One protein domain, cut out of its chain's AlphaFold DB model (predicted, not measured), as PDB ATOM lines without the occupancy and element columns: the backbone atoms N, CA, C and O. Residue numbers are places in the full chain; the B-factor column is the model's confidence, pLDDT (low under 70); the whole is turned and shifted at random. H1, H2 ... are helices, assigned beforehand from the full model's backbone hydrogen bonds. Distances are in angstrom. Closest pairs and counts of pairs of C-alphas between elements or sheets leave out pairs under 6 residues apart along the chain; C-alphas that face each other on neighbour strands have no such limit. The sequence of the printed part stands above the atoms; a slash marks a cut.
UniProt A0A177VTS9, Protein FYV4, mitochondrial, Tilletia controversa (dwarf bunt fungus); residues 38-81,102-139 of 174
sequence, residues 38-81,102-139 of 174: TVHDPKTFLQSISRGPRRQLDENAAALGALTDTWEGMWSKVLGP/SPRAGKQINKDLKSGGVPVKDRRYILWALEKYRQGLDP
ATOM      1  N   THR A  38     -27.976  41.210  52.156       81.06
ATOM      2  CA  THR A  38     -27.431  40.724  50.884       81.06
ATOM      3  C   THR A  38     -28.180  41.224  49.650       81.06
ATOM      4  O   THR A  38     -27.632  41.164  48.553       81.06
ATOM      5  N   VAL A  39     -29.430  41.676  49.789       86.31
ATOM      6  CA  VAL A  39     -30.303  42.031  48.665       86.31
ATOM      7  C   VAL A  39     -31.180  43.217  49.054       86.31
ATOM      8  O   VAL A  39     -32.187  43.054  49.747       86.31
ATOM      9  N   HIS A  40     -30.796  44.394  48.561       84.56
ATOM     10  CA  HIS A  40     -31.486  45.660  48.814       84.56
ATOM     11  C   HIS A  40     -32.176  46.218  47.574       84.56
ATOM     12  O   HIS A  40     -33.193  46.880  47.709       84.56
ATOM     13  N   ASP A  41     -31.689  45.886  46.377       89.25
ATOM     14  CA  ASP A  41     -32.201  46.449  45.130       89.25
ATOM     15  C   ASP A  41     -32.808  45.369  44.227       89.25
ATOM     16  O   ASP A  41     -32.288  44.245  44.179       89.25
ATOM     17  N   PRO A  42     -33.832  45.698  43.418       89.38
ATOM     18  CA  PRO A  42     -34.392  44.784  42.421       89.38
ATOM     19  C   PRO A  42     -33.324  44.203  41.488       89.38
ATOM     20  O   PRO A  42     -33.349  43.016  41.164       89.38
ATOM     21  N   LYS A  43     -32.320  45.009  41.122       90.94
ATOM     22  CA  LYS A  43     -31.180  44.567  40.311       90.94
ATOM     23  C   LYS A  43     -30.331  43.519  41.024       90.94
ATOM     24  O   LYS A  43     -30.072  42.461  40.453       90.94
ATOM     25  N   THR A  44     -29.960  43.770  42.280       90.62
ATOM     26  CA  THR A  44     -29.206  42.801  43.096       90.62
ATOM     27  C   THR A  44     -29.995  41.506  43.305       90.62
ATOM     28  O   THR A  44     -29.435  40.411  43.235       90.62
ATOM     29  N   PHE A  45     -31.321  41.606  43.447       91.00
ATOM     30  CA  PHE A  45     -32.204  40.447  43.526       91.00
ATOM     31  C   PHE A  45     -32.176  39.633  42.231       91.00
ATOM     32  O   PHE A  45     -31.903  38.433  42.278       91.00
ATOM     33  N   LEU A  46     -32.393  40.266  41.073       91.31
ATOM     34  CA  LEU A  46     -32.356  39.588  39.774       91.31
ATOM     35  C   LEU A  46     -31.000  38.933  39.507       91.31
ATOM     36  O   LEU A  46     -30.955  37.801  39.024       91.31
ATOM     37  N   GLN A  47     -29.907  39.595  39.881       91.44
ATOM     38  CA  GLN A  47     -28.563  39.044  39.764       91.44
ATOM     39  C   GLN A  47     -28.391  37.794  40.640       91.44
ATOM     40  O   GLN A  47     -27.912  36.765  40.168       91.44
ATOM     41  N   SER A  48     -28.872  37.823  41.888       90.25
ATOM     42  CA  SER A  48     -28.766  36.684  42.812       90.25
ATOM     43  C   SER A  48     -29.535  35.433  42.350       90.25
ATOM     44  O   SER A  48     -29.111  34.303  42.611       90.25
ATOM     45  N   ILE A  49     -30.648  35.615  41.627       91.19
ATOM     46  CA  ILE A  49     -31.461  34.509  41.095       91.19
ATOM     47  C   ILE A  49     -31.029  34.048  39.695       91.19
ATOM     48  O   ILE A  49     -31.487  32.990  39.239       91.19
ATOM     49  N   SER A  50     -30.159  34.813  39.028       89.38
ATOM     50  CA  SER A  50     -29.607  34.531  37.701       89.38
ATOM     51  C   SER A  50     -28.435  33.560  37.820       89.38
ATOM     52  O   SER A  50     -27.282  33.945  37.987       89.38
ATOM     53  N   ARG A  51     -28.718  32.251  37.770       79.06
ATOM     54  CA  ARG A  51     -27.669  31.221  37.788       79.06
ATOM     55  C   ARG A  51     -27.394  30.659  36.398       79.06
ATOM     56  O   ARG A  51     -28.106  29.782  35.904       79.06
ATOM     57  N   GLY A  52     -26.275  31.105  35.829       72.75
ATOM     58  CA  GLY A  52     -25.641  30.556  34.630       72.75
ATOM     59  C   GLY A  52     -26.097  31.181  33.303       72.75
ATOM     60  O   GLY A  52     -27.017  31.994  33.276       72.75
ATOM     61  N   PRO A  53     -25.512  30.756  32.167       71.88
ATOM     62  CA  PRO A  53     -25.601  31.477  30.893       71.88
ATOM     63  C   PRO A  53     -26.970  31.392  30.207       71.88
ATOM     64  O   PRO A  53     -27.155  31.902  29.111       71.88
ATOM     65  N   ARG A  54     -27.937  30.677  30.794       67.75
ATOM     66  CA  ARG A  54     -29.274  30.497  30.206       67.75
ATOM     67  C   ARG A  54     -30.321  31.462  30.746       67.75
ATOM     68  O   ARG A  54     -31.416  31.481  30.193       67.75
ATOM     69  N   ARG A  55     -30.042  32.155  31.851       78.94
ATOM     70  CA  ARG A  55     -30.992  33.049  32.525       78.94
ATOM     71  C   ARG A  55     -30.234  34.221  33.136       78.94
ATOM     72  O   ARG A  55     -29.999  34.226  34.339       78.94
ATOM     73  N   GLN A  56     -29.838  35.160  32.284       84.94
ATOM     74  CA  GLN A  56     -29.304  36.466  32.678       84.94
ATOM     75  C   GLN A  56     -30.481  37.437  32.798       84.94
ATOM     76  O   GLN A  56     -30.899  38.069  31.830       84.94
ATOM     77  N   LEU A  57     -31.140  37.441  33.957       84.62
ATOM     78  CA  LEU A  57     -32.327  38.273  34.196       84.62
ATOM     79  C   LEU A  57     -31.947  39.722  34.513       84.62
ATOM     80  O   LEU A  57     -32.755  40.622  34.322       84.62
ATOM     81  N   ASP A  58     -30.721  39.926  34.976       81.81
ATOM     82  CA  ASP A  58     -30.086  41.207  35.259       81.81
ATOM     83  C   ASP A  58     -29.766  42.017  33.993       81.81
ATOM     84  O   ASP A  58     -29.861  43.241  34.015       81.81
ATOM     85  N   GLU A  59     -29.467  41.350  32.878       83.06
ATOM     86  CA  GLU A  59     -29.240  41.996  31.575       83.06
ATOM     87  C   GLU A  59     -30.551  42.381  30.866       83.06
ATOM     88  O   GLU A  59     -30.574  43.205  29.951       83.06
ATOM     89  N   ASN A  60     -31.680  41.813  31.302       83.62
ATOM     90  CA  ASN A  60     -32.985  42.113  30.731       83.62
ATOM     91  C   ASN A  60     -33.519  43.443  31.282       83.62
ATOM     92  O   ASN A  60     -34.257  43.469  32.269       83.62
ATOM     93  N   ALA A  61     -33.220  44.549  30.592       81.06
ATOM     94  CA  ALA A  61     -33.718  45.890  30.930       81.06
ATOM     95  C   ALA A  61     -35.250  45.940  31.106       81.06
ATOM     96  O   ALA A  61     -35.766  46.637  31.975       81.06
ATOM     97  N   ALA A  62     -35.985  45.127  30.340       83.00
ATOM     98  CA  ALA A  62     -37.430  44.979  30.474       83.00
ATOM     99  C   ALA A  62     -37.880  44.392  31.825       83.00
ATOM    100  O   ALA A  62     -38.936  44.765  32.337       83.00
ATOM    101  N   ALA A  63     -37.105  43.468  32.402       83.06
ATOM    102  CA  ALA A  63     -37.407  42.894  33.709       83.06
ATOM    103  C   ALA A  63     -37.184  43.929  34.819       83.06
ATOM    104  O   ALA A  63     -38.046  44.078  35.682       83.06
ATOM    105  N   LEU A  64     -36.082  44.683  34.743       85.62
ATOM    106  CA  LEU A  64     -35.774  45.780  35.664       85.62
ATOM    107  C   LEU A  64     -36.835  46.886  35.605       85.62
ATOM    108  O   LEU A  64     -37.441  47.205  36.624       85.62
ATOM    109  N   GLY A  65     -37.159  47.384  34.408       84.00
ATOM    110  CA  GLY A  65     -38.168  48.435  34.242       84.00
ATOM    111  C   GLY A  65     -39.563  48.020  34.729       84.00
ATOM    112  O   GLY A  65     -40.296  48.823  35.305       84.00
ATOM    113  N   ALA A  66     -39.931  46.745  34.573       83.94
ATOM    114  CA  ALA A  66     -41.199  46.237  35.092       83.94
ATOM    115  C   ALA A  66     -41.231  46.163  36.632       83.94
ATOM    116  O   ALA A  66     -42.280  46.426  37.232       83.94
ATOM    117  N   LEU A  67     -40.103  45.817  37.265       83.12
ATOM    118  CA  LEU A  67     -39.957  45.661  38.718       83.12
ATOM    119  C   LEU A  67     -39.694  46.980  39.454       83.12
ATOM    120  O   LEU A  67     -39.737  46.971  40.680       83.12
ATOM    121  N   THR A  68     -39.547  48.098  38.733       83.88
ATOM    122  CA  THR A  68     -39.142  49.420  39.253       83.88
ATOM    123  C   THR A  68     -37.711  49.434  39.794       83.88
ATOM    124  O   THR A  68     -37.112  48.383  40.013       83.88
ATOM    125  N   ASP A  69     -37.165  50.628  40.017       83.75
ATOM    126  CA  ASP A  69     -35.791  50.784  40.506       83.75
ATOM    127  C   ASP A  69     -35.677  50.638  42.032       83.75
ATOM    128  O   ASP A  69     -34.581  50.451  42.553       83.75
ATOM    129  N   THR A  70     -36.799  50.680  42.764       86.19
ATOM    130  CA  THR A  70     -36.813  50.652  44.233       86.19
ATOM    131  C   THR A  70     -37.359  49.340  44.790       86.19
ATOM    132  O   THR A  70     -38.301  48.746  44.260       86.19
ATOM    133  N   TRP A  71     -36.796  48.899  45.918       83.69
ATOM    134  CA  TRP A  71     -37.260  47.713  46.648       83.69
ATOM    135  C   TRP A  71     -38.740  47.805  47.020       83.69
ATOM    136  O   TRP A  71     -39.522  46.885  46.780       83.69
ATOM    137  N   GLU A  72     -39.140  48.946  47.577       84.06
ATOM    138  CA  GLU A  72     -40.516  49.189  48.001       84.06
ATOM    139  C   GLU A  72     -41.478  49.234  46.815       84.06
ATOM    140  O   GLU A  72     -42.570  48.669  46.903       84.06
ATOM    141  N   GLY A  73     -41.079  49.839  45.690       83.88
ATOM    142  CA  GLY A  73     -41.875  49.868  44.464       83.88
ATOM    143  C   GLY A  73     -42.108  48.467  43.902       83.88
ATOM    144  O   GLY A  73     -43.247  48.104  43.584       83.88
ATOM    145  N   MET A  74     -41.055  47.644  43.883       86.25
ATOM    146  CA  MET A  74     -41.123  46.245  43.469       86.25
ATOM    147  C   MET A  74     -42.155  45.476  44.297       86.25
ATOM    148  O   MET A  74     -43.077  44.871  43.744       86.25
ATOM    149  N   TRP A  75     -42.049  45.530  45.626       84.38
ATOM    150  CA  TRP A  75     -42.940  44.784  46.516       84.38
ATOM    151  C   TRP A  75     -44.347  45.368  46.614       84.38
ATOM    152  O   TRP A  75     -45.297  44.599  46.743       84.38
ATOM    153  N   SER A  76     -44.516  46.681  46.457       83.31
ATOM    154  CA  SER A  76     -45.838  47.319  46.397       83.31
ATOM    155  C   SER A  76     -46.634  46.834  45.188       83.31
ATOM    156  O   SER A  76     -47.835  46.581  45.285       83.31
ATOM    157  N   LYS A  77     -45.969  46.607  44.048       80.31
ATOM    158  CA  LYS A  77     -46.614  45.981  42.890       80.31
ATOM    159  C   LYS A  77     -46.985  44.512  43.146       80.31
ATOM    160  O   LYS A  77     -47.983  44.047  42.603       80.31
ATOM    161  N   VAL A  78     -46.200  43.773  43.941       81.62
ATOM    162  CA  VAL A  78     -46.434  42.341  44.237       81.62
ATOM    163  C   VAL A  78     -47.556  42.152  45.256       81.62
ATOM    164  O   VAL A  78     -48.382  41.254  45.091       81.62
ATOM    165  N   LEU A  79     -47.560  42.967  46.310       80.19
ATOM    166  CA  LEU A  79     -48.376  42.787  47.513       80.19
ATOM    167  C   LEU A  79     -49.555  43.765  47.591       80.19
ATOM    168  O   LEU A  79     -50.499  43.511  48.335       80.19
ATOM    169  N   GLY A  80     -49.543  44.831  46.790       71.06
ATOM    170  CA  GLY A  80     -50.458  45.960  46.927       71.06
ATOM    171  C   GLY A  80     -49.911  47.026  47.887       71.06
ATOM    172  O   GLY A  80     -48.830  46.851  48.454       71.06
ATOM    173  N   PRO A  81     -50.625  48.154  48.052       65.75
ATOM    174  CA  PRO A  81     -50.193  49.232  48.939       65.75
ATOM    175  C   PRO A  81     -50.058  48.727  50.384       65.75
ATOM    176  O   PRO A  81     -50.989  48.136  50.931       65.75
ATOM    177  N   SER A 102     -57.338  46.369  43.984       37.59
ATOM    178  CA  SER A 102     -57.857  45.062  43.556       37.59
ATOM    179  C   SER A 102     -56.954  43.946  44.101       37.59
ATOM    180  O   SER A 102     -55.737  44.145  44.133       37.59
ATOM    181  N   PRO A 103     -57.481  42.755  44.471       45.34
ATOM    182  CA  PRO A 103     -56.723  41.601  44.996       45.34
ATOM    183  C   PRO A 103     -55.854  40.906  43.920       45.34
ATOM    184  O   PRO A 103     -55.740  39.684  43.836       45.34
ATOM    185  N   ARG A 104     -55.265  41.701  43.024       50.91
ATOM    186  CA  ARG A 104     -54.699  41.331  41.726       50.91
ATOM    187  C   ARG A 104     -53.224  41.744  41.594       50.91
ATOM    188  O   ARG A 104     -52.692  41.718  40.489       50.91
ATOM    189  N   ALA A 105     -52.547  42.090  42.687       58.88
ATOM    190  CA  ALA A 105     -51.189  42.644  42.678       58.88
ATOM    191  C   ALA A 105     -50.181  41.777  41.875       58.88
ATOM    192  O   ALA A 105     -49.578  42.240  40.906       58.88
ATOM    193  N   GLY A 106     -50.167  40.454  42.081       63.41
ATOM    194  CA  GLY A 106     -49.341  39.538  41.272       63.41
ATOM    195  C   GLY A 106     -49.699  39.441  39.773       63.41
ATOM    196  O   GLY A 106     -48.835  39.108  38.955       63.41
ATOM    197  N   LYS A 107     -50.944  39.741  39.355       75.44
ATOM    198  CA  LYS A 107     -51.309  39.719  37.920       75.44
ATOM    199  C   LYS A 107     -50.829  40.977  37.189       75.44
ATOM    200  O   LYS A 107     -50.626  40.893  35.978       75.44
ATOM    201  N   GLN A 108     -50.654  42.103  37.885       80.50
ATOM    202  CA  GLN A 108     -50.200  43.344  37.255       80.50
ATOM    203  C   GLN A 108     -48.723  43.256  36.862       80.50
ATOM    204  O   GLN A 108     -48.404  43.479  35.700       80.50
ATOM    205  N   ILE A 109     -47.850  42.778  37.756       85.50
ATOM    206  CA  ILE A 109     -46.433  42.528  37.423       85.50
ATOM    207  C   ILE A 109     -46.298  41.558  36.251       85.50
ATOM    208  O   ILE A 109     -45.471  41.753  35.367       85.50
ATOM    209  N   ASN A 110     -47.125  40.510  36.202       87.56
ATOM    210  CA  ASN A 110     -47.103  39.578  35.076       87.56
ATOM    211  C   ASN A 110     -47.438  40.277  33.749       87.56
ATOM    212  O   ASN A 110     -46.803  39.995  32.732       87.56
ATOM    213  N   LYS A 111     -48.414  41.197  33.761       88.88
ATOM    214  CA  LYS A 111     -48.786  42.007  32.598       88.88
ATOM    215  C   LYS A 111     -47.638  42.933  32.194       88.88
ATOM    216  O   LYS A 111     -47.276  42.915  31.025       88.88
ATOM    217  N   ASP A 112     -47.034  43.644  33.142       88.69
ATOM    218  CA  ASP A 112     -45.909  44.557  32.898       88.69
ATOM    219  C   ASP A 112     -44.704  43.801  32.307       88.69
ATOM    220  O   ASP A 112     -44.190  44.166  31.251       88.69
ATOM    221  N   LEU A 113     -44.327  42.664  32.907       89.75
ATOM    222  CA  LEU A 113     -43.265  41.790  32.395       89.75
ATOM    223  C   LEU A 113     -43.597  41.218  31.007       89.75
ATOM    224  O   LEU A 113     -42.703  40.995  30.192       89.75
ATOM    225  N   LYS A 114     -44.876  40.930  30.728       92.00
ATOM    226  CA  LYS A 114     -45.319  40.465  29.407       92.00
ATOM    227  C   LYS A 114     -45.204  41.580  28.370       92.00
ATOM    228  O   LYS A 114     -44.717  41.304  27.278       92.00
ATOM    229  N   SER A 115     -45.632  42.794  28.707       89.69
ATOM    230  CA  SER A 115     -45.534  43.966  27.834       89.69
ATOM    231  C   SER A 115     -44.080  44.344  27.544       89.69
ATOM    232  O   SER A 115     -43.774  44.715  26.421       89.69
ATOM    233  N   GLY A 116     -43.176  44.165  28.513       87.06
ATOM    234  CA  GLY A 116     -41.734  44.354  28.321       87.06
ATOM    235  C   GLY A 116     -41.043  43.263  27.489       87.06
ATOM    236  O   GLY A 116     -39.850  43.352  27.240       87.06
ATOM    237  N   GLY A 117     -41.751  42.211  27.062       90.00
ATOM    238  CA  GLY A 117     -41.168  41.157  26.222       90.00
ATOM    239  C   GLY A 117     -40.387  40.068  26.973       90.00
ATOM    240  O   GLY A 117     -39.803  39.195  26.336       90.00
ATOM    241  N   VAL A 118     -40.422  40.035  28.311       90.00
ATOM    242  CA  VAL A 118     -39.764  38.977  29.107       90.00
ATOM    243  C   VAL A 118     -40.399  37.622  28.775       90.00
ATOM    244  O   VAL A 118     -41.625  37.517  28.829       90.00
ATOM    245  N   PRO A 119     -39.652  36.546  28.471       91.19
ATOM    246  CA  PRO A 119     -40.241  35.273  28.054       91.19
ATOM    247  C   PRO A 119     -41.031  34.599  29.185       91.19
ATOM    248  O   PRO A 119     -40.737  34.740  30.370       91.19
ATOM    249  N   VAL A 120     -42.036  33.791  28.824       91.88
ATOM    250  CA  VAL A 120     -42.986  33.165  29.774       91.88
ATOM    251  C   VAL A 120     -42.286  32.425  30.922       91.88
ATOM    252  O   VAL A 120     -42.747  32.482  32.064       91.88
ATOM    253  N   LYS A 121     -41.189  31.715  30.623       90.56
ATOM    254  CA  LYS A 121     -40.425  30.934  31.610       90.56
ATOM    255  C   LYS A 121     -39.804  31.832  32.677       90.56
ATOM    256  O   LYS A 121     -39.906  31.506  33.858       90.56
ATOM    257  N   ASP A 122     -39.244  32.960  32.263       90.62
ATOM    258  CA  ASP A 122     -38.569  33.897  33.155       90.62
ATOM    259  C   ASP A 122     -39.585  34.672  33.986       90.62
ATOM    260  O   ASP A 122     -39.426  34.763  35.197       90.62
ATOM    261  N   ARG A 123     -40.721  35.076  33.400       92.25
ATOM    262  CA  ARG A 123     -41.826  35.694  34.160       92.25
ATOM    263  C   ARG A 123     -42.326  34.801  35.296       92.25
ATOM    264  O   ARG A 123     -42.489  35.255  36.424       92.25
ATOM    265  N   ARG A 124     -42.566  33.514  35.008       91.69
ATOM    266  CA  ARG A 124     -43.003  32.537  36.024       91.69
ATOM    267  C   ARG A 124     -41.944  32.338  37.103       91.69
ATOM    268  O   ARG A 124     -42.291  32.194  38.269       91.69
ATOM    269  N   TYR A 125     -40.675  32.323  36.709       91.94
ATOM    270  CA  TYR A 125     -39.563  32.135  37.628       91.94
ATOM    271  C   TYR A 125     -39.346  33.345  38.542       91.94
ATOM    272  O   TYR A 125     -39.206  33.147  39.741       91.94
ATOM    273  N   ILE A 126     -39.402  34.572  38.015       91.44
ATOM    274  CA  ILE A 126     -39.302  35.813  38.799       91.44
ATOM    275  C   ILE A 126     -40.411  35.865  39.855       91.44
ATOM    276  O   ILE A 126     -40.133  36.070  41.031       91.44
ATOM    277  N   LEU A 127     -41.665  35.608  39.466       91.56
ATOM    278  CA  LEU A 127     -42.791  35.615  40.408       91.56
ATOM    279  C   LEU A 127     -42.660  34.526  41.483       91.56
ATOM    280  O   LEU A 127     -42.945  34.771  42.651       91.56
ATOM    281  N   TRP A 128     -42.199  33.333  41.105       92.06
ATOM    282  CA  TRP A 128     -41.909  32.263  42.060       92.06
ATOM    283  C   TRP A 128     -40.759  32.629  43.008       92.06
ATOM    284  O   TRP A 128     -40.849  32.363  44.203       92.06
ATOM    285  N   ALA A 129     -39.702  33.263  42.498       91.25
ATOM    286  CA  ALA A 129     -38.556  33.711  43.282       91.25
ATOM    287  C   ALA A 129     -38.948  34.786  44.303       91.25
ATOM    288  O   ALA A 129     -38.528  34.712  45.456       91.25
ATOM    289  N   LEU A 130     -39.791  35.744  43.907       90.31
ATOM    290  CA  LEU A 130     -40.362  36.735  44.820       90.31
ATOM    291  C   LEU A 130     -41.178  36.037  45.916       90.31
ATOM    292  O   LEU A 130     -40.964  36.276  47.098       90.31
ATOM    293  N   GLU A 131     -42.032  35.075  45.570       89.50
ATOM    294  CA  GLU A 131     -42.783  34.325  46.584       89.50
ATOM    295  C   GLU A 131     -41.867  33.537  47.543       89.50
ATOM    296  O   GLU A 131     -42.131  33.465  48.742       89.50
ATOM    297  N   LYS A 132     -40.747  32.992  47.055       89.38
ATOM    298  CA  LYS A 132     -39.756  32.311  47.904       89.38
ATOM    299  C   LYS A 132     -39.010  33.266  48.826       89.38
ATOM    300  O   LYS A 132     -38.825  32.944  50.000       89.38
ATOM    301  N   TYR A 133     -38.647  34.443  48.331       88.88
ATOM    302  CA  TYR A 133     -38.060  35.494  49.155       88.88
ATOM    303  C   TYR A 133     -39.035  35.955  50.245       88.88
ATOM    304  O   TYR A 133     -38.650  36.110  51.401       88.88
ATOM    305  N   ARG A 134     -40.325  36.077  49.908       87.25
ATOM    306  CA  ARG A 134     -41.394  36.401  50.864       87.25
ATOM    307  C   ARG A 134     -41.541  35.340  51.959       87.25
ATOM    308  O   ARG A 134     -41.777  35.679  53.110       87.25
ATOM    309  N   GLN A 135     -41.344  34.063  51.623       86.75
ATOM    310  CA  GLN A 135     -41.287  32.948  52.587       86.75
ATOM    311  C   GLN A 135     -40.018  32.962  53.455       86.75
ATOM    312  O   GLN A 135     -39.835  32.098  54.308       86.75
ATOM    313  N   GLY A 136     -39.136  33.934  53.238       88.00
ATOM    314  CA  GLY A 136     -37.923  34.122  54.000       88.00
ATOM    315  C   GLY A 136     -36.758  33.235  53.564       88.00
ATOM    316  O   GLY A 136     -35.791  33.107  54.317       88.00
ATOM    317  N   LEU A 137     -36.811  32.649  52.368       88.62
ATOM    318  CA  LEU A 137     -35.685  31.914  51.795       88.62
ATOM    319  C   LEU A 137     -34.704  32.878  51.122       88.62
ATOM    320  O   LEU A 137     -35.107  33.854  50.492       88.62
ATOM    321  N   ASP A 138     -33.410  32.597  51.247       89.38
ATOM    322  CA  ASP A 138     -32.363  33.397  50.612       89.38
ATOM    323  C   ASP A 138     -32.271  33.077  49.101       89.38
ATOM    324  O   ASP A 138     -32.293  31.895  48.734       89.38
ATOM    325  N   PRO A 139     -32.160  34.071  48.194       89.31
ATOM    326  CA  PRO A 139     -32.065  33.839  46.748       89.31
ATOM    327  C   PRO A 139     -30.957  32.886  46.312       89.31
ATOM    328  O   PRO A 139     -31.119  32.123  45.353       89.31
TER     329      PRO A 139
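This is residues 38 to 81 and 102 to 139 of the 174 residues of the protein "Protein FYV4, mitochondrial" of Tilletia controversa (dwarf bunt fungus) (UniProt A0A177VTS9). The longest helix, H5, forms a helical hairpin with H4, and H2 runs beside H4; H1 and H3 lie crosswise to these three. The printed part has 82 residues, with H1 to H5 in order and no named strand. It is all helix, packed part aligned, part crossed, and compact: radius of gyration of the C-alphas 11.7 A, spans 37 by 28 by 20 A.

Start at H5, residues 120 to 134; H4, residues 105 to 115, touches it at a shallow tilt of 32 degrees, opposite ways, closest C-alphas Leu 113 and Arg 123, 6.5 A. H2, residues 61 to 67, touches H4 at 18 degrees, shallow, opposite ways, closest C-alphas Ala 66 and Asp 112, 5.5 A. H3, residues 71 to 79, touches H4, closest C-alphas Val 78 and Gly 106, 5.0 A. H1, residues 42 to 49, only just touches H2, with 3 pairs of C-alphas within 8 A, the closest Lys 43 and Leu 64, 6.6 A. Every O i to N i+4 pair is within hydrogen-bond range in H1, H2, H3 and H5, and 5 of 7 in H4.

Find C-alpha 120 at (-42.986, 33.165, 29.774); H5 runs 21.4 A to C-alpha 134. From first to last C-alpha H1 measures 10.8 A, H2 10.0 A, H3 12.2 A and H4 15.9 A; H1 begins at (-34.392, 44.784, 42.421).

Residues 82 to 101 are cut out; C-alphas 81 and 102 are 10.3 A apart. The link H1 to H2 is long. Residues 54, 81 and 102 to 106 have pLDDT under 70.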